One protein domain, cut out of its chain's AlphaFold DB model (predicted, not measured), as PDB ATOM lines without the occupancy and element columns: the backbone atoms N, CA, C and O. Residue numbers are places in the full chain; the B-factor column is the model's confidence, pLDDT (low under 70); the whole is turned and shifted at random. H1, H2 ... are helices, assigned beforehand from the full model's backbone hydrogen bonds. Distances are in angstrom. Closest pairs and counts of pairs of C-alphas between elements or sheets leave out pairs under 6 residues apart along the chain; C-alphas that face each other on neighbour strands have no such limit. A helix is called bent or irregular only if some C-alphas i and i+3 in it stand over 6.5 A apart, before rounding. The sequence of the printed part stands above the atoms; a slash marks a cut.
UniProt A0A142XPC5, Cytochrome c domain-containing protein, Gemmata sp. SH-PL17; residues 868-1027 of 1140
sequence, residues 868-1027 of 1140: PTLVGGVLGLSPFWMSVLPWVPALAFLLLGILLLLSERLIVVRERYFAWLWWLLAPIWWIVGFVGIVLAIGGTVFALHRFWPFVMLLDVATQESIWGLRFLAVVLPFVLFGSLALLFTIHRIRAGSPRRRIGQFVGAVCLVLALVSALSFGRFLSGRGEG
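AT A GLANCE: This is residues 868 to 1027 of the 1140 residues of the protein "Cytochrome c domain-containing protein" of Gemmata sp. SH-PL17 (UniProt A0A142XPC5). The longest helix, H4, runs along H6 on one side of an elongated bundle in which H2b, H6 and H7 stand side by side. H3 lies at one end of this bundle, and the short H1, H2a and H5 lie at the other. The printed part has 160 residues, with seven named helices, H1 to H7 in chain order, and no named strand; its class is all helix. It is only just compact, close to loose, with a radius of gyration of the C-alphas of 18.0 A and spans of 52 by 31 by 29 A.

IN THESE COORDINATES: Find C-alpha 915 at (-31.581, 4.666, 20.229); from there H4, residues 915 to 946, runs 43.2 A. It is irregular, C-alphas 920 and 923 being 7.4 A apart, with a kink of 57 degrees near residue 922. H6, residues 964 to 988, spans 33.5 A and is irregular too, with C-alphas 984 and 987 7.5 A apart. H7, residues 993 to 1021, runs 40.4 A to C-alpha 1021 at (-40.881, -32.408, 0.355). H2, residues 879 to 901, was assigned as one helix by its hydrogen bonds but is bent, C-alphas 886 and 889 being 7.4 A apart; its arms are H2a, residues 879 to 886, itself irregular with C-alphas 883 and 886 6.8 A apart, and H2b, residues 889 to 901. The short helices are H1, residues 868 to 875, H3, residues 903 to 913, and H5, residues 948 to 958.

HOW THE PARTS SIT: Start at the hub, H6, which touches five other helices. H4 touches it at a shallow tilt of 22 degrees, opposite ways, closest at the C-alphas of Gly 929 and Ala 981, 4.2 A. H6 and H7 form a helical hairpin, closest at C-alphas 964 and 1016, 6.0 A. H2b, H6 and H7 make a bundle, helices side by side; H2b touches H7 at a shallow tilt of 14 degrees, opposite ways, with C-alphas 897 and 1003 closest at 3.9 A. H4 is apart from H2b and H7. H5 touches H6 at C-alphas 951 and 966, 6.5 A; H3 touches H7 at C-alphas 904 and 996, 6.6 A. H1 and H2a only just touch, with 3 pairs of C-alphas within 8 A, closest at 872 and 882, 6.0 A. Every O i to N i+4 pair is within hydrogen-bond range in H1, H2b, H3 and H5, against 3 of 4 in H2a, 24 of 28 in H4, 17 of 21 in H6 and 23 of 25 in H7.

THE WHOLE: The two C-alphas farthest apart, those of Trp 916 and Gln 959, are 53.9 A apart. The printed part has no cut, and its links are tight. Mean pLDDT of the printed part is 77.2; look for values under 70 at residues 868 to 880 and 949 to 969, among others.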
ATOM      1  N   PRO A 868     -40.371 -37.789   1.187       67.81
ATOM      2  CA  PRO A 868     -39.595 -37.444   2.376       67.81
ATOM      3  C   PRO A 868     -38.563 -38.513   2.737       67.81
ATOM      4  O   PRO A 868     -37.447 -38.182   3.124       67.81
ATOM      5  N   THR A 869     -38.912 -39.791   2.584       62.41
ATOM      6  CA  THR A 869     -37.999 -40.912   2.842       62.41
ATOM      7  C   THR A 869     -36.858 -40.922   1.833       62.41
ATOM      8  O   THR A 869     -35.700 -41.065   2.217       62.41
ATOM      9  N   LEU A 870     -37.174 -40.702   0.551       63.50
ATOM     10  CA  LEU A 870     -36.179 -40.595  -0.512       63.50
ATOM     11  C   LEU A 870     -35.224 -39.419  -0.251       63.50
ATOM     12  O   LEU A 870     -34.017 -39.614  -0.178       63.50
ATOM     13  N   VAL A 871     -35.749 -38.207  -0.044       62.69
ATOM     14  CA  VAL A 871     -34.943 -36.985   0.130       62.69
ATOM     15  C   VAL A 871     -34.192 -36.963   1.465       62.69
ATOM     16  O   VAL A 871     -33.029 -36.565   1.511       62.69
ATOM     17  N   GLY A 872     -34.830 -37.399   2.552       54.62
ATOM     18  CA  GLY A 872     -34.207 -37.494   3.873       54.62
ATOM     19  C   GLY A 872     -33.046 -38.475   3.869       54.62
ATOM     20  O   GLY A 872     -31.957 -38.137   4.330       54.62
ATOM     21  N   GLY A 873     -33.249 -39.624   3.222       50.62
ATOM     22  CA  GLY A 873     -32.182 -40.561   2.932       50.62
ATOM     23  C   GLY A 873     -31.037 -39.894   2.166       50.62
ATOM     24  O   GLY A 873     -29.891 -39.961   2.613       50.62
ATOM     25  N   VAL A 874     -31.358 -39.219   1.059       53.81
ATOM     26  CA  VAL A 874     -30.426 -38.521   0.147       53.81
ATOM     27  C   VAL A 874     -29.544 -37.496   0.860       53.81
ATOM     28  O   VAL A 874     -28.355 -37.375   0.572       53.81
ATOM     29  N   LEU A 875     -30.107 -36.767   1.816       52.91
ATOM     30  CA  LEU A 875     -29.413 -35.684   2.506       52.91
ATOM     31  C   LEU A 875     -28.864 -36.091   3.884       52.91
ATOM     32  O   LEU A 875     -28.247 -35.266   4.554       52.91
ATOM     33  N   GLY A 876     -29.097 -37.335   4.320       52.12
ATOM     34  CA  GLY A 876     -28.784 -37.803   5.675       52.12
ATOM     35  C   GLY A 876     -29.498 -37.013   6.769       52.12
ATOM     36  O   GLY A 876     -28.957 -36.785   7.851       52.12
ATOM     37  N   LEU A 877     -30.709 -36.552   6.466       57.38
ATOM     38  CA  LEU A 877     -31.521 -35.746   7.360       57.38
ATOM     39  C   LEU A 877     -32.451 -36.641   8.166       57.38
ATOM     40  O   LEU A 877     -33.185 -37.458   7.613       57.38
ATOM     41  N   SER A 878     -32.491 -36.419   9.478       56.34
ATOM     42  CA  SER A 878     -33.446 -37.123  10.330       56.34
ATOM     43  C   SER A 878     -34.900 -36.784   9.947       56.34
ATOM     44  O   SER A 878     -35.179 -35.662   9.521       56.34
ATOM     45  N   PRO A 879     -35.869 -37.687  10.167       56.78
ATOM     46  CA  PRO A 879     -37.300 -37.403  10.093       56.78
ATOM     47  C   PRO A 879     -37.753 -36.136  10.812       56.78
ATOM     48  O   PRO A 879     -38.670 -35.469  10.342       56.78
ATOM     49  N   PHE A 880     -37.106 -35.759  11.921       68.94
ATOM     50  CA  PHE A 880     -37.358 -34.456  12.538       68.94
ATOM     51  C   PHE A 880     -37.050 -33.325  11.553       68.94
ATOM     52  O   PHE A 880     -37.923 -32.512  11.255       68.94
ATOM     53  N   TRP A 881     -35.848 -33.318  10.977       71.31
ATOM     54  CA  TRP A 881     -35.475 -32.340   9.965       71.31
ATOM     55  C   TRP A 881     -36.360 -32.430   8.722       71.31
ATOM     56  O   TRP A 881     -36.792 -31.389   8.242       71.31
ATOM     57  N   MET A 882     -36.734 -33.624   8.261       74.62
ATOM     58  CA  MET A 882     -37.667 -33.787   7.136       74.62
ATOM     59  C   MET A 882     -39.098 -33.337   7.444       74.62
ATOM     60  O   MET A 882     -39.829 -32.984   6.526       74.62
ATOM     61  N   SER A 883     -39.502 -33.267   8.713       71.19
ATOM     62  CA  SER A 883     -40.786 -32.669   9.094       71.19
ATOM     63  C   SER A 883     -40.751 -31.136   9.134       71.19
ATOM     64  O   SER A 883     -41.802 -30.508   9.031       71.19
ATOM     65  N   VAL A 884     -39.560 -30.533   9.253       77.62
ATOM     66  CA  VAL A 884     -39.361 -29.085   9.459       77.62
ATOM     67  C   VAL A 884     -38.855 -28.380   8.197       77.62
ATOM     68  O   VAL A 884     -39.442 -27.385   7.776       77.62
ATOM     69  N   LEU A 885     -37.798 -28.900   7.564       79.38
ATOM     70  CA  LEU A 885     -37.138 -28.343   6.375       79.38
ATOM     71  C   LEU A 885     -38.077 -27.993   5.214       79.38
ATOM     72  O   LEU A 885     -37.875 -26.919   4.641       79.38
ATOM     73  N   PRO A 886     -39.111 -28.799   4.886       82.69
ATOM     74  CA  PRO A 886     -40.063 -28.440   3.833       82.69
ATOM     75  C   PRO A 886     -40.710 -27.067   4.059       82.69
ATOM     76  O   PRO A 886     -41.029 -26.353   3.111       82.69
ATOM     77  N   TRP A 887     -40.872 -26.663   5.321       85.75
ATOM     78  CA  TRP A 887     -41.597 -25.455   5.710       85.75
ATOM     79  C   TRP A 887     -40.683 -24.272   6.031       85.75
ATOM     80  O   TRP A 887     -41.171 -23.148   6.129       85.75
ATOM     81  N   VAL A 888     -39.369 -24.484   6.165       86.38
ATOM     82  CA  VAL A 888     -38.407 -23.429   6.533       86.38
ATOM     83  C   VAL A 888     -38.471 -22.222   5.589       86.38
ATOM     84  O   VAL A 888     -38.574 -21.104   6.098       86.38
ATOM     85  N   PRO A 889     -38.485 -22.381   4.247       83.38
ATOM     86  CA  PRO A 889     -38.612 -21.232   3.354       83.38
ATOM     87  C   PRO A 889     -39.919 -20.468   3.588       83.38
ATOM     88  O   PRO A 889     -39.903 -19.249   3.732       83.38
ATOM     89  N   ALA A 890     -41.043 -21.180   3.714       87.62
ATOM     90  CA  ALA A 890     -42.342 -20.561   3.955       87.62
ATOM     91  C   ALA A 890     -42.360 -19.752   5.264       87.62
ATOM     92  O   ALA A 890     -42.806 -18.606   5.276       87.62
ATOM     93  N   LEU A 891     -41.810 -20.308   6.346       91.50
ATOM     94  CA  LEU A 891     -41.710 -19.635   7.644       91.50
ATOM     95  C   LEU A 891     -40.785 -18.410   7.599       91.50
ATOM     96  O   LEU A 891     -41.112 -17.377   8.182       91.50
ATOM     97  N   ALA A 892     -39.660 -18.490   6.881       88.25
ATOM     98  CA  ALA A 892     -38.736 -17.368   6.721       88.25
ATOM     99  C   ALA A 892     -39.391 -16.188   5.986       88.25
ATOM    100  O   ALA A 892     -39.298 -15.043   6.432       88.25
ATOM    101  N   PHE A 893     -40.106 -16.467   4.895       92.19
ATOM    102  CA  PHE A 893     -40.849 -15.455   4.145       92.19
ATOM    103  C   PHE A 893     -42.035 -14.889   4.928       92.19
ATOM    104  O   PHE A 893     -42.277 -13.683   4.878       92.19
ATOM    105  N   LEU A 894     -42.727 -15.722   5.711       94.06
ATOM    106  CA  LEU A 894     -43.794 -15.280   6.606       94.06
ATOM    107  C   LEU A 894     -43.257 -14.278   7.638       94.06
ATOM    108  O   LEU A 894     -43.816 -13.193   7.798       94.06
ATOM    109  N   LEU A 895     -42.137 -14.608   8.288       93.94
ATOM    110  CA  LEU A 895     -41.496 -13.744   9.276       93.94
ATOM    111  C   LEU A 895     -41.015 -12.427   8.654       93.94
ATOM    112  O   LEU A 895     -41.329 -11.357   9.173       93.94
ATOM    113  N   LEU A 896     -40.294 -12.485   7.529       92.06
ATOM    114  CA  LEU A 896     -39.833 -11.290   6.815       92.06
ATOM    115  C   LEU A 896     -41.003 -10.404   6.377       92.06
ATOM    116  O   LEU A 896     -40.932  -9.185   6.526       92.06
ATOM    117  N   GLY A 897     -42.090 -11.009   5.891       93.75
ATOM    118  CA  GLY A 897     -43.310 -10.305   5.515       93.75
ATOM    119  C   GLY A 897     -43.914  -9.531   6.684       93.75
ATOM    120  O   GLY A 897     -44.153  -8.328   6.571       93.75
ATOM    121  N   ILE A 898     -44.080 -10.193   7.835       94.19
ATOM    122  CA  ILE A 898     -44.598  -9.577   9.066       94.19
ATOM    123  C   ILE A 898     -43.677  -8.447   9.547       94.19
ATOM    124  O   ILE A 898     -44.151  -7.349   9.838       94.19
ATOM    125  N   LEU A 899     -42.363  -8.681   9.602       93.00
ATOM    126  CA  LEU A 899     -41.393  -7.685  10.069       93.00
ATOM    127  C   LEU A 899     -41.347  -6.448   9.163       93.00
ATOM    128  O   LEU A 899     -41.263  -5.329   9.664       93.00
ATOM    129  N   LEU A 900     -41.450  -6.619   7.843       91.88
ATOM    130  CA  LEU A 900     -41.489  -5.506   6.892       91.88
ATOM    131  C   LEU A 900     -42.812  -4.732   6.948       91.88
ATOM    132  O   LEU A 900     -42.793  -3.499   6.905       91.88
ATOM    133  N   LEU A 901     -43.945  -5.417   7.138       91.94
ATOM    134  CA  LEU A 901     -45.249  -4.781   7.364       91.94
ATOM    135  C   LEU A 901     -45.284  -3.972   8.669       91.94
ATOM    136  O   LEU A 901     -45.897  -2.905   8.722       91.94
ATOM    137  N   LEU A 902     -44.598  -4.455   9.709       91.19
ATOM    138  CA  LEU A 902     -44.480  -3.795  11.011       91.19
ATOM    139  C   LEU A 902     -43.276  -2.851  11.118       91.19
ATOM    140  O   LEU A 902     -43.114  -2.199  12.151       91.19
ATOM    141  N   SER A 903     -42.451  -2.743  10.073       87.94
ATOM    142  CA  SER A 903     -41.153  -2.056  10.110       87.94
ATOM    143  C   SER A 903     -41.245  -0.626  10.635       87.94
ATOM    144  O   SER A 903     -40.411  -0.211  11.431       87.94
ATOM    145  N   GLU A 904     -42.291   0.117  10.275       84.62
ATOM    146  CA  GLU A 904     -42.508   1.480  10.763       84.62
ATOM    147  C   GLU A 904     -42.730   1.531  12.281       84.62
ATOM    148  O   GLU A 904     -42.111   2.343  12.966       84.62
ATOM    149  N   ARG A 905     -43.557   0.630  12.826       86.12
ATOM    150  CA  ARG A 905     -43.792   0.534  14.274       86.12
ATOM    151  C   ARG A 905     -42.537   0.067  15.004       86.12
ATOM    152  O   ARG A 905     -42.209   0.615  16.051       86.12
ATOM    153  N   LEU A 906     -41.817  -0.900  14.437       84.44
ATOM    154  CA  LEU A 906     -40.561  -1.409  14.992       84.44
ATOM    155  C   LEU A 906     -39.476  -0.329  15.019       84.44
ATOM    156  O   LEU A 906     -38.760  -0.211  16.010       84.44
ATOM    157  N   ILE A 907     -39.391   0.503  13.979       82.12
ATOM    158  CA  ILE A 907     -38.486   1.656  13.927       82.12
ATOM    159  C   ILE A 907     -38.842   2.676  15.012       82.12
ATOM    160  O   ILE A 907     -37.940   3.134  15.707       82.12
ATOM    161  N   VAL A 908     -40.128   2.989  15.199       83.31
ATOM    162  CA  VAL A 908     -40.584   3.920  16.248       83.31
ATOM    163  C   VAL A 908     -40.269   3.382  17.645       83.31
ATOM    164  O   VAL A 908     -39.752   4.114  18.486       83.31
ATOM    165  N   VAL A 909     -40.527   2.098  17.900       83.25
ATOM    166  CA  VAL A 909     -40.179   1.440  19.172       83.25
ATOM    167  C   VAL A 909     -38.663   1.457  19.390       83.25
ATOM    168  O   VAL A 909     -38.195   1.833  20.462       83.25
ATOM    169  N   ARG A 910     -37.878   1.121  18.365       82.00
ATOM    170  CA  ARG A 910     -36.410   1.174  18.400       82.00
ATOM    171  C   ARG A 910     -35.898   2.576  18.725       82.00
ATOM    172  O   ARG A 910     -35.043   2.717  19.592       82.00
ATOM    173  N   GLU A 911     -36.403   3.599  18.044       80.88
ATOM    174  CA  GLU A 911     -36.002   4.997  18.258       80.88
ATOM    175  C   GLU A 911     -36.403   5.503  19.645       80.88
ATOM    176  O   GLU A 911     -35.687   6.305  20.234       80.88
ATOM    177  N   ARG A 912     -37.500   4.985  20.205       83.25
ATOM    178  CA  ARG A 912     -37.983   5.362  21.533       83.25
ATOM    179  C   ARG A 912     -37.231   4.691  22.685       83.25
ATOM    180  O   ARG A 912     -37.031   5.335  23.708       83.25
ATOM    181  N   TYR A 913     -36.848   3.422  22.546       82.31
ATOM    182  CA  TYR A 913     -36.334   2.618  23.668       82.31
ATOM    183  C   TYR A 913     -34.876   2.153  23.506       82.31
ATOM    184  O   TYR A 913     -34.233   1.818  24.497       82.31
ATOM    185  N   PHE A 914     -34.325   2.147  22.286       79.75
ATOM    186  CA  PHE A 914     -33.025   1.531  21.970       79.75
ATOM    187  C   PHE A 914     -32.099   2.420  21.118       79.75
ATOM    188  O   PHE A 914     -31.144   1.926  20.517       79.75
ATOM    189  N   ALA A 915     -32.348   3.732  21.061       75.31
ATOM    190  CA  ALA A 915     -31.581   4.666  20.229       75.31
ATOM    191  C   ALA A 915     -30.063   4.648  20.505       75.31
ATOM    192  O   ALA A 915     -29.271   4.773  19.572       75.31
ATOM    193  N   TRP A 916     -29.650   4.436  21.760       76.50
ATOM    194  CA  TRP A 916     -28.241   4.416  22.177       76.50
ATOM    195  C   TRP A 916     -27.458   3.205  21.637       76.50
ATOM    196  O   TRP A 916     -26.294   3.331  21.265       76.50
ATOM    197  N   LEU A 917     -28.105   2.040  21.523       75.12
ATOM    198  CA  LEU A 917     -27.496   0.805  21.012       75.12
ATOM    199  C   LEU A 917     -27.279   0.869  19.487       75.12
ATOM    200  O   LEU A 917     -26.470   0.141  18.913       75.12
ATOM    201  N   TRP A 918     -28.007   1.761  18.814       70.75
ATOM    202  CA  TRP A 918     -28.087   1.813  17.361       70.75
ATOM    203  C   TRP A 918     -26.827   2.364  16.687       70.75
ATOM    204  O   TRP A 918     -26.447   1.890  15.617       70.75
ATOM    205  N   TRP A 919     -26.144   3.327  17.313       69.75
ATOM    206  CA  TRP A 919     -24.891   3.874  16.780       69.75
ATOM    207  C   TRP A 919     -23.758   2.834  16.785       69.75
ATOM    208  O   TRP A 919     -23.019   2.736  15.809       69.75
ATOM    209  N   LEU A 920     -23.697   1.991  17.825       76.94
ATOM    210  CA  LEU A 920     -22.738   0.883  17.947       76.94
ATOM    211  C   LEU A 920     -22.948  -0.199  16.882       76.94
ATOM    212  O   LEU A 920     -21.986  -0.749  16.351       76.94
ATOM    213  N   LEU A 921     -24.206  -0.507  16.557       77.12
ATOM    214  CA  LEU A 921     -24.526  -1.570  15.609       77.12
ATOM    215  C   LEU A 921     -24.526  -1.092  14.150       77.12
ATOM    216  O   LEU A 921     -24.307  -1.905  13.262       77.12
ATOM    217  N   ALA A 922     -24.701   0.201  13.863       73.56
ATOM    218  CA  ALA A 922     -24.822   0.734  12.499       73.56
ATOM    219  C   ALA A 922     -23.802   0.206  11.450       73.56
ATOM    220  O   ALA A 922     -24.227  -0.038  10.314       73.56
ATOM    221  N   PRO A 923     -22.507  -0.027  11.766       79.44
ATOM    222  CA  PRO A 923     -21.549  -0.625  10.827       79.44
ATOM    223  C   PRO A 923     -21.878  -2.081  10.467       79.44
ATOM    224  O   PRO A 923     -21.782  -2.476   9.307       79.44
ATOM    225  N   ILE A 924     -22.331  -2.873  11.443       78.69
ATOM    226  CA  ILE A 924     -22.730  -4.277  11.253       78.69
ATOM    227  C   ILE A 924     -23.925  -4.352  10.300       78.69
ATOM    228  O   ILE A 924     -23.959  -5.191   9.409       78.69
ATOM    229  N   TRP A 925     -24.882  -3.434  10.427       76.25
ATOM    230  CA  TRP A 925     -26.072  -3.397   9.570       76.25
ATOM    231  C   TRP A 925     -25.726  -3.004   8.128       76.25
ATOM    232  O   TRP A 925     -26.352  -3.497   7.193       76.25
ATOM    233  N   TRP A 926     -24.692  -2.178   7.938       74.25
ATOM    234  CA  TRP A 926     -24.115  -1.870   6.625       74.25
ATOM    235  C   TRP A 926     -23.493  -3.096   5.970       74.25
ATOM    236  O   TRP A 926     -23.762  -3.376   4.804       74.25
ATOM    237  N   ILE A 927     -22.701  -3.842   6.741       81.94
ATOM    238  CA  ILE A 927     -22.099  -5.093   6.282       81.94
ATOM    239  C   ILE A 927     -23.209  -6.080   5.915       81.94
ATOM    240  O   ILE A 927     -23.183  -6.627   4.821       81.94
ATOM    241  N   VAL A 928     -24.231  -6.245   6.759       79.69
ATOM    242  CA  VAL A 928     -25.360  -7.154   6.499       79.69
ATOM    243  C   VAL A 928     -26.173  -6.728   5.273       79.69
ATOM    244  O   VAL A 928     -26.500  -7.574   4.445       79.69
ATOM    245  N   GLY A 929     -26.472  -5.436   5.106       80.25
ATOM    246  CA  GLY A 929     -27.194  -4.924   3.938       80.25
ATOM    247  C   GLY A 929     -26.401  -5.085   2.638       80.25
ATOM    248  O   GLY A 929     -26.941  -5.560   1.640       80.25
ATOM    249  N   PHE A 930     -25.108  -4.754   2.654       81.94
ATOM    250  CA  PHE A 930     -24.222  -4.893   1.497       81.94
ATOM    251  C   PHE A 930     -23.986  -6.362   1.130       81.94
ATOM    252  O   PHE A 930     -24.175  -6.744  -0.024       81.94
ATOM    253  N   VAL A 931     -23.651  -7.206   2.109       83.06
ATOM    254  CA  VAL A 931     -23.511  -8.657   1.924       83.06
ATOM    255  C   VAL A 931     -24.830  -9.257   1.443       83.06
ATOM    256  O   VAL A 931     -24.814 -10.070   0.529       83.06
ATOM    257  N   GLY A 932     -25.974  -8.812   1.968       81.06
ATOM    258  CA  GLY A 932     -27.297  -9.219   1.494       81.06
ATOM    259  C   GLY A 932     -27.529  -8.889   0.018       81.06
ATOM    260  O   GLY A 932     -27.997  -9.741  -0.725       81.06
ATOM    261  N   ILE A 933     -27.132  -7.704  -0.453       81.12
ATOM    262  CA  ILE A 933     -27.228  -7.331  -1.876       81.12
ATOM    263  C   ILE A 933     -26.260  -8.156  -2.738       81.12
ATOM    264  O   ILE A 933     -26.646  -8.650  -3.798       81.12
ATOM    265  N   VAL A 934     -25.019  -8.351  -2.282       83.56
ATOM    266  CA  VAL A 934     -24.025  -9.183  -2.981       83.56
ATOM    267  C   VAL A 934     -24.496 -10.636  -3.070       83.56
ATOM    268  O   VAL A 934     -24.367 -11.247  -4.126       83.56
ATOM    269  N   LEU A 935     -25.094 -11.183  -2.012       80.06
ATOM    270  CA  LEU A 935     -25.690 -12.521  -2.005       80.06
ATOM    271  C   LEU A 935     -26.973 -12.583  -2.841       80.06
ATOM    272  O   LEU A 935     -27.197 -13.583  -3.516       80.06
ATOM    273  N   ALA A 936     -27.783 -11.522  -2.874       78.88
ATOM    274  CA  ALA A 936     -28.959 -11.449  -3.736       78.88
ATOM    275  C   ALA A 936     -28.558 -11.496  -5.215       78.88
ATOM    276  O   ALA A 936     -29.131 -12.264  -5.977       78.88
ATOM    277  N   ILE A 937     -27.547 -10.730  -5.635       80.06
ATOM    278  CA  ILE A 937     -27.102 -10.682  -7.036       80.06
ATOM    279  C   ILE A 937     -26.228 -11.896  -7.368       80.06
ATOM    280  O   ILE A 937     -26.538 -12.664  -8.276       80.06
ATOM    281  N   GLY A 938     -25.151 -12.103  -6.610       76.06
ATOM    282  CA  GLY A 938     -24.189 -13.182  -6.819       76.06
ATOM    283  C   GLY A 938     -24.792 -14.566  -6.593       76.06
ATOM    284  O   GLY A 938     -24.553 -15.467  -7.392       76.06
ATOM    285  N   GLY A 939     -25.630 -14.728  -5.569       69.75
ATOM    286  CA  GLY A 939     -26.350 -15.975  -5.302       69.75
ATOM    287  C   GLY A 939     -27.389 -16.296  -6.374       69.75
ATOM    288  O   GLY A 939     -27.501 -17.453  -6.762       69.75
ATOM    289  N   THR A 940     -28.078 -15.292  -6.928       69.94
ATOM    290  CA  THR A 940     -29.035 -15.497  -8.033       69.94
ATOM    291  C   THR A 940     -28.327 -15.829  -9.345       69.94
ATOM    292  O   THR A 940     -28.735 -16.755 -10.039       69.94
ATOM    293  N   VAL A 941     -27.223 -15.149  -9.674       74.31
ATOM    294  CA  VAL A 941     -26.400 -15.475 -10.855       74.31
ATOM    295  C   VAL A 941     -25.778 -16.867 -10.724       74.31
ATOM    296  O   VAL A 941     -25.781 -17.643 -11.682       74.31
ATOM    297  N   PHE A 942     -25.295 -17.220  -9.531       69.19
ATOM    298  CA  PHE A 942     -24.809 -18.562  -9.236       69.19
ATOM    299  C   PHE A 942     -25.936 -19.596  -9.372       69.19
ATOM    300  O   PHE A 942     -25.757 -20.569 -10.097       69.19
ATOM    301  N   ALA A 943     -27.115 -19.364  -8.788       65.00
ATOM    302  CA  ALA A 943     -28.287 -20.234  -8.920       65.00
ATOM    303  C   ALA A 943     -28.680 -20.468 -10.394       65.00
ATOM    304  O   ALA A 943     -28.785 -21.616 -10.835       65.00
ATOM    305  N   LEU A 944     -28.796 -19.386 -11.172       68.75
ATOM    306  CA  LEU A 944     -29.179 -19.394 -12.588       68.75
ATOM    307  C   LEU A 944     -28.159 -20.084 -13.495       68.75
ATOM    308  O   LEU A 944     -28.538 -20.791 -14.418       68.75
ATOM    309  N   HIS A 945     -26.861 -19.897 -13.266       68.69
ATOM    310  CA  HIS A 945     -25.854 -20.459 -14.166       68.69
ATOM    311  C   HIS A 945     -25.428 -21.879 -13.759       68.69
ATOM    312  O   HIS A 945     -25.009 -22.676 -14.602       68.69
ATOM    313  N   ARG A 946     -25.489 -22.205 -12.461       66.25
ATOM    314  CA  ARG A 946     -24.886 -23.421 -11.898       66.25
ATOM    315  C   ARG A 946     -25.877 -24.552 -11.645       66.25
ATOM    316  O   ARG A 946     -25.476 -25.711 -11.776       66.25
ATOM    317  N   PHE A 947     -27.110 -24.224 -11.259       63.44
ATOM    318  CA  PHE A 947     -28.127 -25.194 -10.835       63.44
ATOM    319  C   PHE A 947     -29.278 -25.339 -11.826       63.44
ATOM    320  O   PHE A 947     -30.105 -26.226 -11.652       63.44
ATOM    321  N   TRP A 948     -29.338 -24.519 -12.875       73.00
ATOM    322  CA  TRP A 948     -30.477 -24.504 -13.790       73.00
ATOM    323  C   TRP A 948     -30.797 -25.856 -14.451       73.00
ATOM    324  O   TRP A 948     -31.958 -26.254 -14.385       73.00
ATOM    325  N   PRO A 949     -29.827 -26.636 -14.977       67.12
ATOM    326  CA  PRO A 949     -30.121 -27.974 -15.506       67.12
ATOM    327  C   PRO A 949     -30.689 -28.930 -14.448       67.12
ATOM    328  O   PRO A 949     -31.582 -29.719 -14.732       67.12
ATOM    329  N   PHE A 950     -30.215 -28.821 -13.205       66.50
ATOM    330  CA  PHE A 950     -30.699 -29.624 -12.085       66.50
ATOM    331  C   PHE A 950     -32.113 -29.219 -11.653       66.50
ATOM    332  O   PHE A 950     -32.965 -30.078 -11.463       66.50
ATOM    333  N   VAL A 951     -32.391 -27.917 -11.557       66.88
ATOM    334  CA  VAL A 951     -33.738 -27.392 -11.275       66.88
ATOM    335  C   VAL A 951     -34.712 -27.814 -12.374       66.88
ATOM    336  O   VAL A 951     -35.842 -28.189 -12.076       66.88
ATOM    337  N   MET A 952     -34.272 -27.810 -13.639       68.12
ATOM    338  CA  MET A 952     -35.061 -28.339 -14.747       68.12
ATOM    339  C   MET A 952     -35.319 -29.838 -14.592       68.12
ATOM    340  O   MET A 952     -36.445 -30.258 -14.810       68.12
ATOM    341  N   LEU A 953     -34.317 -30.634 -14.208       68.31
ATOM    342  CA  LEU A 953     -34.488 -32.075 -14.020       68.31
ATOM    343  C   LEU A 953     -35.448 -32.381 -12.866       68.31
ATOM    344  O   LEU A 953     -36.321 -33.224 -13.026       68.31
ATOM    345  N   LEU A 954     -35.321 -31.681 -11.734       67.12
ATOM    346  CA  LEU A 954     -36.226 -31.838 -10.595       67.12
ATOM    347  C   LEU A 954     -37.667 -31.515 -10.978       67.12
ATOM    348  O   LEU A 954     -38.542 -32.317 -10.715       67.12
ATOM    349  N   ASP A 955     -37.908 -30.395 -11.649       67.25
ATOM    350  CA  ASP A 955     -39.249 -29.992 -12.084       67.25
ATOM    351  C   ASP A 955     -39.902 -31.026 -13.024       67.25
ATOM    352  O   ASP A 955     -41.097 -31.295 -12.938       67.25
ATOM    353  N   VAL A 956     -39.102 -31.668 -13.879       66.50
ATOM    354  CA  VAL A 956     -39.550 -32.786 -14.726       66.50
ATOM    355  C   VAL A 956     -39.829 -34.032 -13.892       66.50
ATOM    356  O   VAL A 956     -40.844 -34.695 -14.091       66.50
ATOM    357  N   ALA A 957     -38.948 -34.323 -12.938       67.81
ATOM    358  CA  ALA A 957     -39.077 -35.467 -12.061       67.81
ATOM    359  C   ALA A 957     -40.314 -35.361 -11.160       67.81
ATOM    360  O   ALA A 957     -41.002 -36.347 -10.956       67.81
ATOM    361  N   THR A 958     -40.636 -34.181 -10.638       67.44
ATOM    362  CA  THR A 958     -41.708 -34.008  -9.650       67.44
ATOM    363  C   THR A 958     -43.111 -33.934 -10.238       67.44
ATOM    364  O   THR A 958     -44.074 -33.931  -9.485       67.44
ATOM    365  N   GLN A 959     -43.250 -33.810 -11.562       63.28
ATOM    366  CA  GLN A 959     -44.528 -33.671 -12.292       63.28
ATOM    367  C   GLN A 959     -45.426 -32.489 -11.919       63.28
ATOM    368  O   GLN A 959     -46.393 -32.207 -12.626       63.28
ATOM    369  N   GLU A 960     -45.096 -31.751 -10.867       59.47
ATOM    370  CA  GLU A 960     -45.692 -30.464 -10.551       59.47
ATOM    371  C   GLU A 960     -45.283 -29.458 -11.633       59.47
ATOM    372  O   GLU A 960     -44.117 -29.090 -11.771       59.47
ATOM    373  N   SER A 961     -46.239 -29.046 -12.464       50.03
ATOM    374  CA  SER A 961     -45.970 -28.196 -13.618       50.03
ATOM    375  C   SER A 961     -45.379 -26.839 -13.214       50.03
ATOM    376  O   SER A 961     -46.056 -26.022 -12.592       50.03
ATOM    377  N   ILE A 962     -44.141 -26.581 -13.641       46.38
ATOM    378  CA  ILE A 962     -43.640 -25.342 -14.258       46.38
ATOM    379  C   ILE A 962     -44.358 -24.073 -13.781       46.38
ATOM    380  O   ILE A 962     -45.207 -23.548 -14.481       46.38
ATOM    381  N   TRP A 963     -43.983 -23.597 -12.597       44.81
ATOM    382  CA  TRP A 963     -43.736 -22.195 -12.219       44.81
ATOM    383  C   TRP A 963     -43.115 -22.239 -10.823       44.81
ATOM    384  O   TRP A 963     -42.057 -21.663 -10.639       44.81
ATOM    385  N   GLY A 964     -43.666 -23.040  -9.899       57.06
ATOM    386  CA  GLY A 964     -43.239 -23.167  -8.498       57.06
ATOM    387  C   GLY A 964     -41.732 -23.342  -8.293       57.06
ATOM    388  O   GLY A 964     -41.073 -22.401  -7.878       57.06
ATOM    389  N   LEU A 965     -41.145 -24.501  -8.606       61.62
ATOM    390  CA  LEU A 965     -39.726 -24.769  -8.304       61.62
ATOM    391  C   LEU A 965     -38.745 -23.865  -9.072       61.62
ATOM    392  O   LEU A 965     -37.761 -23.401  -8.498       61.62
ATOM    393  N   ARG A 966     -39.020 -23.568 -10.350       68.06
ATOM    394  CA  ARG A 966     -38.168 -22.697 -11.186       68.06
ATOM    395  C   ARG A 966     -38.208 -21.243 -10.725       68.06
ATOM    396  O   ARG A 966     -37.165 -20.613 -10.588       68.06
ATOM    397  N   PHE A 967     -39.406 -20.723 -10.466       65.44
ATOM    398  CA  PHE A 967     -39.605 -19.392  -9.901       65.44
ATOM    399  C   PHE A 967     -38.971 -19.320  -8.519       65.44
ATOM    400  O   PHE A 967     -38.195 -18.412  -8.267       65.44
ATOM    401  N   LEU A 968     -39.205 -20.307  -7.652       66.62
ATOM    402  CA  LEU A 968     -38.626 -20.347  -6.315       66.62
ATOM    403  C   LEU A 968     -37.090 -20.386  -6.347       66.62
ATOM    404  O   LEU A 968     -36.459 -19.630  -5.620       66.62
ATOM    405  N   ALA A 969     -36.466 -21.178  -7.221       67.50
ATOM    406  CA  ALA A 969     -35.004 -21.255  -7.317       67.50
ATOM    407  C   ALA A 969     -34.337 -19.928  -7.732       67.50
ATOM    408  O   ALA A 969     -33.191 -19.677  -7.359       67.50
ATOM    409  N   VAL A 970     -35.042 -19.078  -8.487       72.12
ATOM    410  CA  VAL A 970     -34.533 -17.779  -8.970       72.12
ATOM    411  C   VAL A 970     -34.955 -16.630  -8.056       72.12
ATOM    412  O   VAL A 970     -34.160 -15.748  -7.742       72.12
ATOM    413  N   VAL A 971     -36.208 -16.643  -7.611       74.31
ATOM    414  CA  VAL A 971     -36.853 -15.547  -6.886       74.31
ATOM    415  C   VAL A 971     -36.661 -15.676  -5.383       74.31
ATOM    416  O   VAL A 971     -36.481 -14.647  -4.737       74.31
ATOM    417  N   LEU A 972     -36.620 -16.887  -4.802       76.38
ATOM    418  CA  LEU A 972     -36.391 -17.024  -3.357       76.38
ATOM    419  C   LEU A 972     -35.052 -16.419  -2.940       76.38
ATOM    420  O   LEU A 972     -35.086 -15.610  -2.026       76.38
ATOM    421  N   PRO A 973     -33.891 -16.715  -3.560       77.94
ATOM    422  CA  PRO A 973     -32.629 -16.138  -3.099       77.94
ATOM    423  C   PRO A 973     -32.635 -14.614  -3.242       77.94
ATOM    424  O   PRO A 973     -32.322 -13.900  -2.291       77.94
ATOM    425  N   PHE A 974     -33.072 -14.108  -4.399       83.19
ATOM    426  CA  PHE A 974     -33.121 -12.675  -4.666       83.19
ATOM    427  C   PHE A 974     -34.033 -11.931  -3.684       83.19
ATOM    428  O   PHE A 974     -33.621 -10.939  -3.084       83.19
ATOM    429  N   VAL A 975     -35.262 -12.417  -3.481       84.75
ATOM    430  CA  VAL A 975     -36.239 -11.761  -2.604       84.75
ATOM    431  C   VAL A 975     -35.924 -12.020  -1.137       84.75
ATOM    432  O   VAL A 975     -36.116 -11.113  -0.340       84.75
ATOM    433  N   LEU A 976     -35.381 -13.177  -0.753       85.44
ATOM    434  CA  LEU A 976     -34.960 -13.458   0.624       85.44
ATOM    435  C   LEU A 976     -33.841 -12.503   1.044       85.44
ATOM    436  O   LEU A 976     -33.997 -11.755   2.009       85.44
ATOM    437  N   PHE A 977     -32.731 -12.494   0.300       85.50
ATOM    438  CA  PHE A 977     -31.575 -11.664   0.630       85.50
ATOM    439  C   PHE A 977     -31.855 -10.175   0.389       85.50
ATOM    440  O   PHE A 977     -31.431  -9.342   1.187       85.50
ATOM    441  N   GLY A 978     -32.636  -9.836  -0.641       86.69
ATOM    442  CA  GLY A 978     -33.084  -8.469  -0.908       86.69
ATOM    443  C   GLY A 978     -34.039  -7.929   0.160       86.69
ATOM    444  O   GLY A 978     -33.876  -6.797   0.608       86.69
ATOM    445  N   SER A 979     -34.992  -8.737   0.634       88.50
ATOM    446  CA  SER A 979     -35.918  -8.354   1.714       88.50
ATOM    447  C   SER A 979     -35.215  -8.269   3.060       88.50
ATOM    448  O   SER A 979     -35.533  -7.386   3.854       88.50
ATOM    449  N   LEU A 980     -34.233  -9.138   3.310       87.44
ATOM    450  CA  LEU A 980     -33.374  -9.052   4.487       87.44
ATOM    451  C   LEU A 980     -32.528  -7.771   4.448       87.44
ATOM    452  O   LEU A 980     -32.534  -7.006   5.408       87.44
ATOM    453  N   ALA A 981     -31.875  -7.474   3.322       86.44
ATOM    454  CA  ALA A 981     -31.128  -6.230   3.145       86.44
ATOM    455  C   ALA A 981     -32.035  -4.999   3.307       86.44
ATOM    456  O   ALA A 981     -31.661  -4.036   3.981       86.44
ATOM    457  N   LEU A 982     -33.253  -5.041   2.757       88.19
ATOM    458  CA  LEU A 982     -34.242  -3.980   2.909       88.19
ATOM    459  C   LEU A 982     -34.665  -3.815   4.369       88.19
ATOM    460  O   LEU A 982     -34.646  -2.696   4.864       88.19
ATOM    461  N   LEU A 983     -34.990  -4.890   5.090       87.38
ATOM    462  CA  LEU A 983     -35.376  -4.824   6.504       87.38
ATOM    463  C   LEU A 983     -34.307  -4.114   7.350       87.38
ATOM    464  O   LEU A 983     -34.636  -3.320   8.231       87.38
ATOM    465  N   PHE A 984     -33.031  -4.352   7.040       83.56
ATOM    466  CA  PHE A 984     -31.899  -3.756   7.745       83.56
ATOM    467  C   PHE A 984     -31.596  -2.309   7.313       83.56
ATOM    468  O   PHE A 984     -30.980  -1.559   8.070       83.56
ATOM    469  N   THR A 985     -32.063  -1.868   6.141       85.06
ATOM    470  CA  THR A 985     -31.740  -0.544   5.570       85.06
ATOM    471  C   THR A 985     -32.943   0.396   5.428       85.06
ATOM    472  O   THR A 985     -32.759   1.603   5.268       85.06
ATOM    473  N   ILE A 986     -34.178  -0.096   5.575       85.75
ATOM    474  CA  ILE A 986     -35.433   0.644   5.332       85.75
ATOM    475  C   ILE A 986     -35.579   1.897   6.202       85.75
ATOM    476  O   ILE A 986     -36.207   2.875   5.799       85.75
ATOM    477  N   HIS A 987     -34.938   1.921   7.370       81.12
ATOM    478  CA  HIS A 987     -34.919   3.087   8.251       81.12
ATOM    479  C   HIS A 987     -34.188   4.307   7.654       81.12
ATOM    480  O   HIS A 987     -34.343   5.412   8.168       81.12
ATOM    481  N   ARG A 988     -33.362   4.114   6.615       78.75
ATOM    482  CA  ARG A 988     -32.641   5.180   5.899       78.75
ATOM    483  C   ARG A 988     -33.512   5.886   4.866       78.75
ATOM    484  O   ARG A 988     -33.177   6.988   4.441       78.75
ATOM    485  N   ILE A 989     -34.612   5.261   4.455       81.44
ATOM    486  CA  ILE A 989     -35.569   5.874   3.539       81.44
ATOM    487  C   ILE A 989     -36.269   7.008   4.287       81.44
ATOM    488  O   ILE A 989     -36.701   6.834   5.429       81.44
ATOM    489  N   ARG A 990     -36.373   8.173   3.635       78.31
ATOM    490  CA  ARG A 990     -36.974   9.383   4.207       78.31
ATOM    491  C   ARG A 990     -38.330   9.055   4.841       78.31
ATOM    492  O   ARG A 990     -39.192   8.451   4.198       78.31
ATOM    493  N   ALA A 991     -38.489   9.432   6.110       69.12
ATOM    494  CA  ALA A 991     -39.694   9.156   6.882       69.12
ATOM    495  C   ALA A 991     -40.932   9.744   6.179       69.12
ATOM    496  O   ALA A 991     -40.914  10.897   5.746       69.12
ATOM    497  N   GLY A 992     -41.984   8.934   6.034       74.44
ATOM    498  CA  GLY A 992     -43.223   9.308   5.351       74.44
ATOM    499  C   GLY A 992     -43.844   8.172   4.529       74.44
ATOM    500  O   GLY A 992     -43.438   7.011   4.618       74.44
ATOM    501  N   SER A 993     -44.823   8.535   3.694       77.56
ATOM    502  CA  SER A 993     -45.577   7.635   2.798       77.56
ATOM    503  C   SER A 993     -44.702   6.644   1.997       77.56
ATOM    504  O   SER A 993     -45.036   5.456   1.987       77.56
ATOM    505  N   PRO A 994     -43.568   7.052   1.388       81.31
ATOM    506  CA  PRO A 994     -42.750   6.152   0.572       81.31
ATOM    507  C   PRO A 994     -42.134   4.988   1.357       81.31
ATOM    508  O   PRO A 994     -42.218   3.846   0.913       81.31
ATOM    509  N   ARG A 995     -41.578   5.245   2.552       85.44
ATOM    510  CA  ARG A 995     -40.992   4.203   3.417       85.44
ATOM    511  C   ARG A 995     -42.031   3.147   3.786       85.44
ATOM    512  O   ARG A 995     -41.773   1.952   3.662       85.44
ATOM    513  N   ARG A 996     -43.218   3.603   4.202       84.19
ATOM    514  CA  ARG A 996     -44.336   2.732   4.575       84.19
ATOM    515  C   ARG A 996     -44.816   1.900   3.386       84.19
ATOM    516  O   ARG A 996     -44.961   0.692   3.524       84.19
ATOM    517  N   ARG A 997     -45.006   2.516   2.215       86.44
ATOM    518  CA  ARG A 997     -45.450   1.819   0.995       86.44
ATOM    519  C   ARG A 997     -44.449   0.762   0.528       86.44
ATOM    520  O   ARG A 997     -44.870  -0.330   0.169       86.44
ATOM    521  N   ILE A 998     -43.144   1.049   0.579       87.75
ATOM    522  CA  ILE A 998     -42.090   0.091   0.205       87.75
ATOM    523  C   ILE A 998     -42.077  -1.108   1.162       87.75
ATOM    524  O   ILE A 998     -42.110  -2.249   0.706       87.75
ATOM    525  N   GLY A 999     -42.095  -0.865   2.480       87.56
ATOM    526  CA  GLY A 999     -42.159  -1.937   3.480       87.56
ATOM    527  C   GLY A 999     -43.428  -2.787   3.358       87.56
ATOM    528  O   GLY A 999     -43.357  -4.010   3.424       87.56
ATOM    529  N   GLN A1000     -44.578  -2.156   3.095       89.25
ATOM    530  CA  GLN A1000     -45.847  -2.856   2.883       89.25
ATOM    531  C   GLN A1000     -45.860  -3.689   1.599       89.25
ATOM    532  O   GLN A1000     -46.317  -4.827   1.627       89.25
ATOM    533  N   PHE A1001     -45.347  -3.148   0.492       92.38
ATOM    534  CA  PHE A1001     -45.292  -3.853  -0.786       92.38
ATOM    535  C   PHE A1001     -44.372  -5.075  -0.712       92.38
ATOM    536  O   PHE A1001     -44.811  -6.188  -0.988       92.38
ATOM    537  N   VAL A1002     -43.119  -4.894  -0.276       91.31
ATOM    538  CA  VAL A1002     -42.163  -6.010  -0.170       91.31
ATOM    539  C   VAL A1002     -42.608  -7.003   0.903       91.31
ATOM    540  O   VAL A1002     -42.509  -8.210   0.700       91.31
ATOM    541  N   GLY A1003     -43.193  -6.520   2.003       92.44
ATOM    542  CA  GLY A1003     -43.802  -7.373   3.017       92.44
ATOM    543  C   GLY A1003     -44.940  -8.242   2.466       92.44
ATOM    544  O   GLY A1003     -44.962  -9.444   2.717       92.44
ATOM    545  N   ALA A1004     -45.842  -7.675   1.658       92.62
ATOM    546  CA  ALA A1004     -46.916  -8.423   1.000       92.62
ATOM    547  C   ALA A1004     -46.378  -9.449  -0.015       92.62
ATOM    548  O   ALA A1004     -46.848 -10.584  -0.038       92.62
ATOM    549  N   VAL A1005     -45.356  -9.087  -0.800       91.75
ATOM    550  CA  VAL A1005     -44.661 -10.020  -1.705       91.75
ATOM    551  C   VAL A1005     -44.071 -11.196  -0.922       91.75
ATOM    552  O   VAL A1005     -44.261 -12.345  -1.318       91.75
ATOM    553  N   CYS A1006     -43.430 -10.944   0.224       92.12
ATOM    554  CA  CYS A1006     -42.931 -12.001   1.103       92.12
ATOM    555  C   CYS A1006     -44.053 -12.923   1.608       92.12
ATOM    556  O   CYS A1006     -43.875 -14.135   1.601       92.12
ATOM    557  N   LEU A1007     -45.227 -12.402   1.979       93.56
ATOM    558  CA  LEU A1007     -46.354 -13.250   2.399       93.56
ATOM    559  C   LEU A1007     -46.887 -14.142   1.267       93.56
ATOM    560  O   LEU A1007     -47.184 -15.314   1.497       93.56
ATOM    561  N   VAL A1008     -46.965 -13.626   0.037       90.25
ATOM    562  CA  VAL A1008     -47.333 -14.437  -1.138       90.25
ATOM    563  C   VAL A1008     -46.289 -15.528  -1.378       90.25
ATOM    564  O   VAL A1008     -46.644 -16.688  -1.570       90.25
ATOM    565  N   LEU A1009     -44.999 -15.191  -1.298       87.50
ATOM    566  CA  LEU A1009     -43.913 -16.165  -1.431       87.50
ATOM    567  C   LEU A1009     -43.914 -17.211  -0.312       87.50
ATOM    568  O   LEU A1009     -43.569 -18.361  -0.578       87.50
ATOM    569  N   ALA A1010     -44.340 -16.856   0.903       89.12
ATOM    570  CA  ALA A1010     -44.525 -17.809   1.992       89.12
ATOM    571  C   ALA A1010     -45.581 -18.863   1.632       89.12
ATOM    572  O   ALA A1010     -45.324 -20.062   1.748       89.12
ATOM    573  N   LEU A1011     -46.738 -18.423   1.122       88.12
ATOM    574  CA  LEU A1011     -47.817 -19.311   0.688       88.12
ATOM    575  C   LEU A1011     -47.394 -20.186  -0.500       88.12
ATOM    576  O   LEU A1011     -47.589 -21.398  -0.467       88.12
ATOM    577  N   VAL A1012     -46.768 -19.592  -1.522       84.00
ATOM    578  CA  VAL A1012     -46.267 -20.328  -2.695       84.00
ATOM    579  C   VAL A1012     -45.229 -21.366  -2.272       84.00
ATOM    580  O   VAL A1012     -45.319 -22.514  -2.698       84.00
ATOM    581  N   SER A1013     -44.290 -21.006  -1.390       81.56
ATOM    582  CA  SER A1013     -43.282 -21.937  -0.862       81.56
ATOM    583  C   SER A1013     -43.917 -23.096  -0.093       81.56
ATOM    584  O   SER A1013     -43.475 -24.232  -0.241       81.56
ATOM    585  N   ALA A1014     -44.965 -22.838   0.695       83.00
ATOM    586  CA  ALA A1014     -45.674 -23.876   1.440       83.00
ATOM    587  C   ALA A1014     -46.454 -24.828   0.515       83.00
ATOM    588  O   ALA A1014     -46.380 -26.043   0.687       83.00
ATOM    589  N   LEU A1015     -47.176 -24.286  -0.473       81.88
ATOM    590  CA  LEU A1015     -48.023 -25.065  -1.383       81.88
ATOM    591  C   LEU A1015     -47.245 -25.832  -2.458       81.88
ATOM    592  O   LEU A1015     -47.792 -26.786  -2.998       81.88
ATOM    593  N   SER A1016     -46.000 -25.439  -2.743       75.25
ATOM    594  CA  SER A1016     -45.114 -26.137  -3.684       75.25
ATOM    595  C   SER A1016     -44.007 -26.897  -2.948       75.25
ATOM    596  O   SER A1016     -44.215 -28.042  -2.559       75.25
ATOM    597  N   PHE A1017     -42.858 -26.265  -2.679       75.81
ATOM    598  CA  PHE A1017     -41.690 -26.892  -2.042       75.81
ATOM    599  C   PHE A1017     -42.034 -27.637  -0.742       75.81
ATOM    600  O   PHE A1017     -41.619 -28.782  -0.560       75.81
ATOM    601  N   GLY A1018     -42.843 -27.026   0.130       78.62
ATOM    602  CA  GLY A1018     -43.283 -27.641   1.382       78.62
ATOM    603  C   GLY A1018     -44.182 -28.855   1.176       78.62
ATOM    604  O   GLY A1018     -43.982 -29.899   1.801       78.62
ATOM    605  N   ARG A1019     -45.146 -28.764   0.259       80.56
ATOM    606  CA  ARG A1019     -46.064 -29.858  -0.073       80.56
ATOM    607  C   ARG A1019     -45.340 -31.044  -0.717       80.56
ATOM    608  O   ARG A1019     -45.569 -32.175  -0.293       80.56
ATOM    609  N   PHE A1020     -44.434 -30.786  -1.657       76.94
ATOM    610  CA  PHE A1020     -43.608 -31.806  -2.305       76.94
ATOM    611  C   PHE A1020     -42.695 -32.523  -1.298       76.94
ATOM    612  O   PHE A1020     -42.813 -33.732  -1.113       76.94
ATOM    613  N   LEU A1021     -41.841 -31.790  -0.571       75.00
ATOM    614  CA  LEU A1021     -40.881 -32.408   0.355       75.00
ATOM    615  C   LEU A1021     -41.519 -33.034   1.601       75.00
ATOM    616  O   LEU A1021     -40.867 -33.837   2.263       75.00
ATOM    617  N   SER A1022     -42.766 -32.684   1.929       75.12
ATOM    618  CA  SER A1022     -43.546 -33.360   2.978       75.12
ATOM    619  C   SER A1022     -44.307 -34.592   2.483       75.12
ATOM    620  O   SER A1022     -44.979 -35.246   3.276       75.12
ATOM    621  N   GLY A1023     -44.212 -34.912   1.190       73.81
ATOM    622  CA  GLY A1023     -44.862 -36.061   0.568       73.81
ATOM    623  C   GLY A1023     -46.370 -35.919   0.370       73.81
ATOM    624  O   GLY A1023     -47.066 -36.898   0.117       73.81
ATOM    625  N   ARG A1024     -46.895 -34.693   0.485       75.56
ATOM    626  CA  ARG A1024     -48.311 -34.359   0.246       75.56
ATOM    627  C   ARG A1024     -48.586 -33.903  -1.194       75.56
ATOM    628  O   ARG A1024     -49.729 -33.558  -1.518       75.56
ATOM    629  N   GLY A1025     -47.540 -33.791  -2.009       72.62
ATOM    630  CA  GLY A1025     -47.590 -33.428  -3.427       72.62
ATOM    631  C   GLY A1025     -47.501 -34.651  -4.333       72.62
ATOM    632  O   GLY A1025     -47.652 -35.784  -3.873       72.62
ATOM    633  N   GLU A1026     -47.247 -34.406  -5.613       72.75
ATOM    634  CA  GLU A1026     -46.939 -35.469  -6.574       72.75
ATOM    635  C   GLU A1026     -45.606 -36.173  -6.255       72.75
ATOM    636  O   GLU A1026     -44.770 -35.692  -5.480       72.75
ATOM    637  N   GLY A1027     -45.442 -37.366  -6.824       74.31
ATOM    638  CA  GLY A1027     -44.250 -38.195  -6.666       74.31
ATOM    639  C   GLY A1027     -43.034 -37.740  -7.477       74.31
ATOM    640  O   GLY A1027     -42.989 -36.652  -8.040       74.31
TER     641      GLY A1027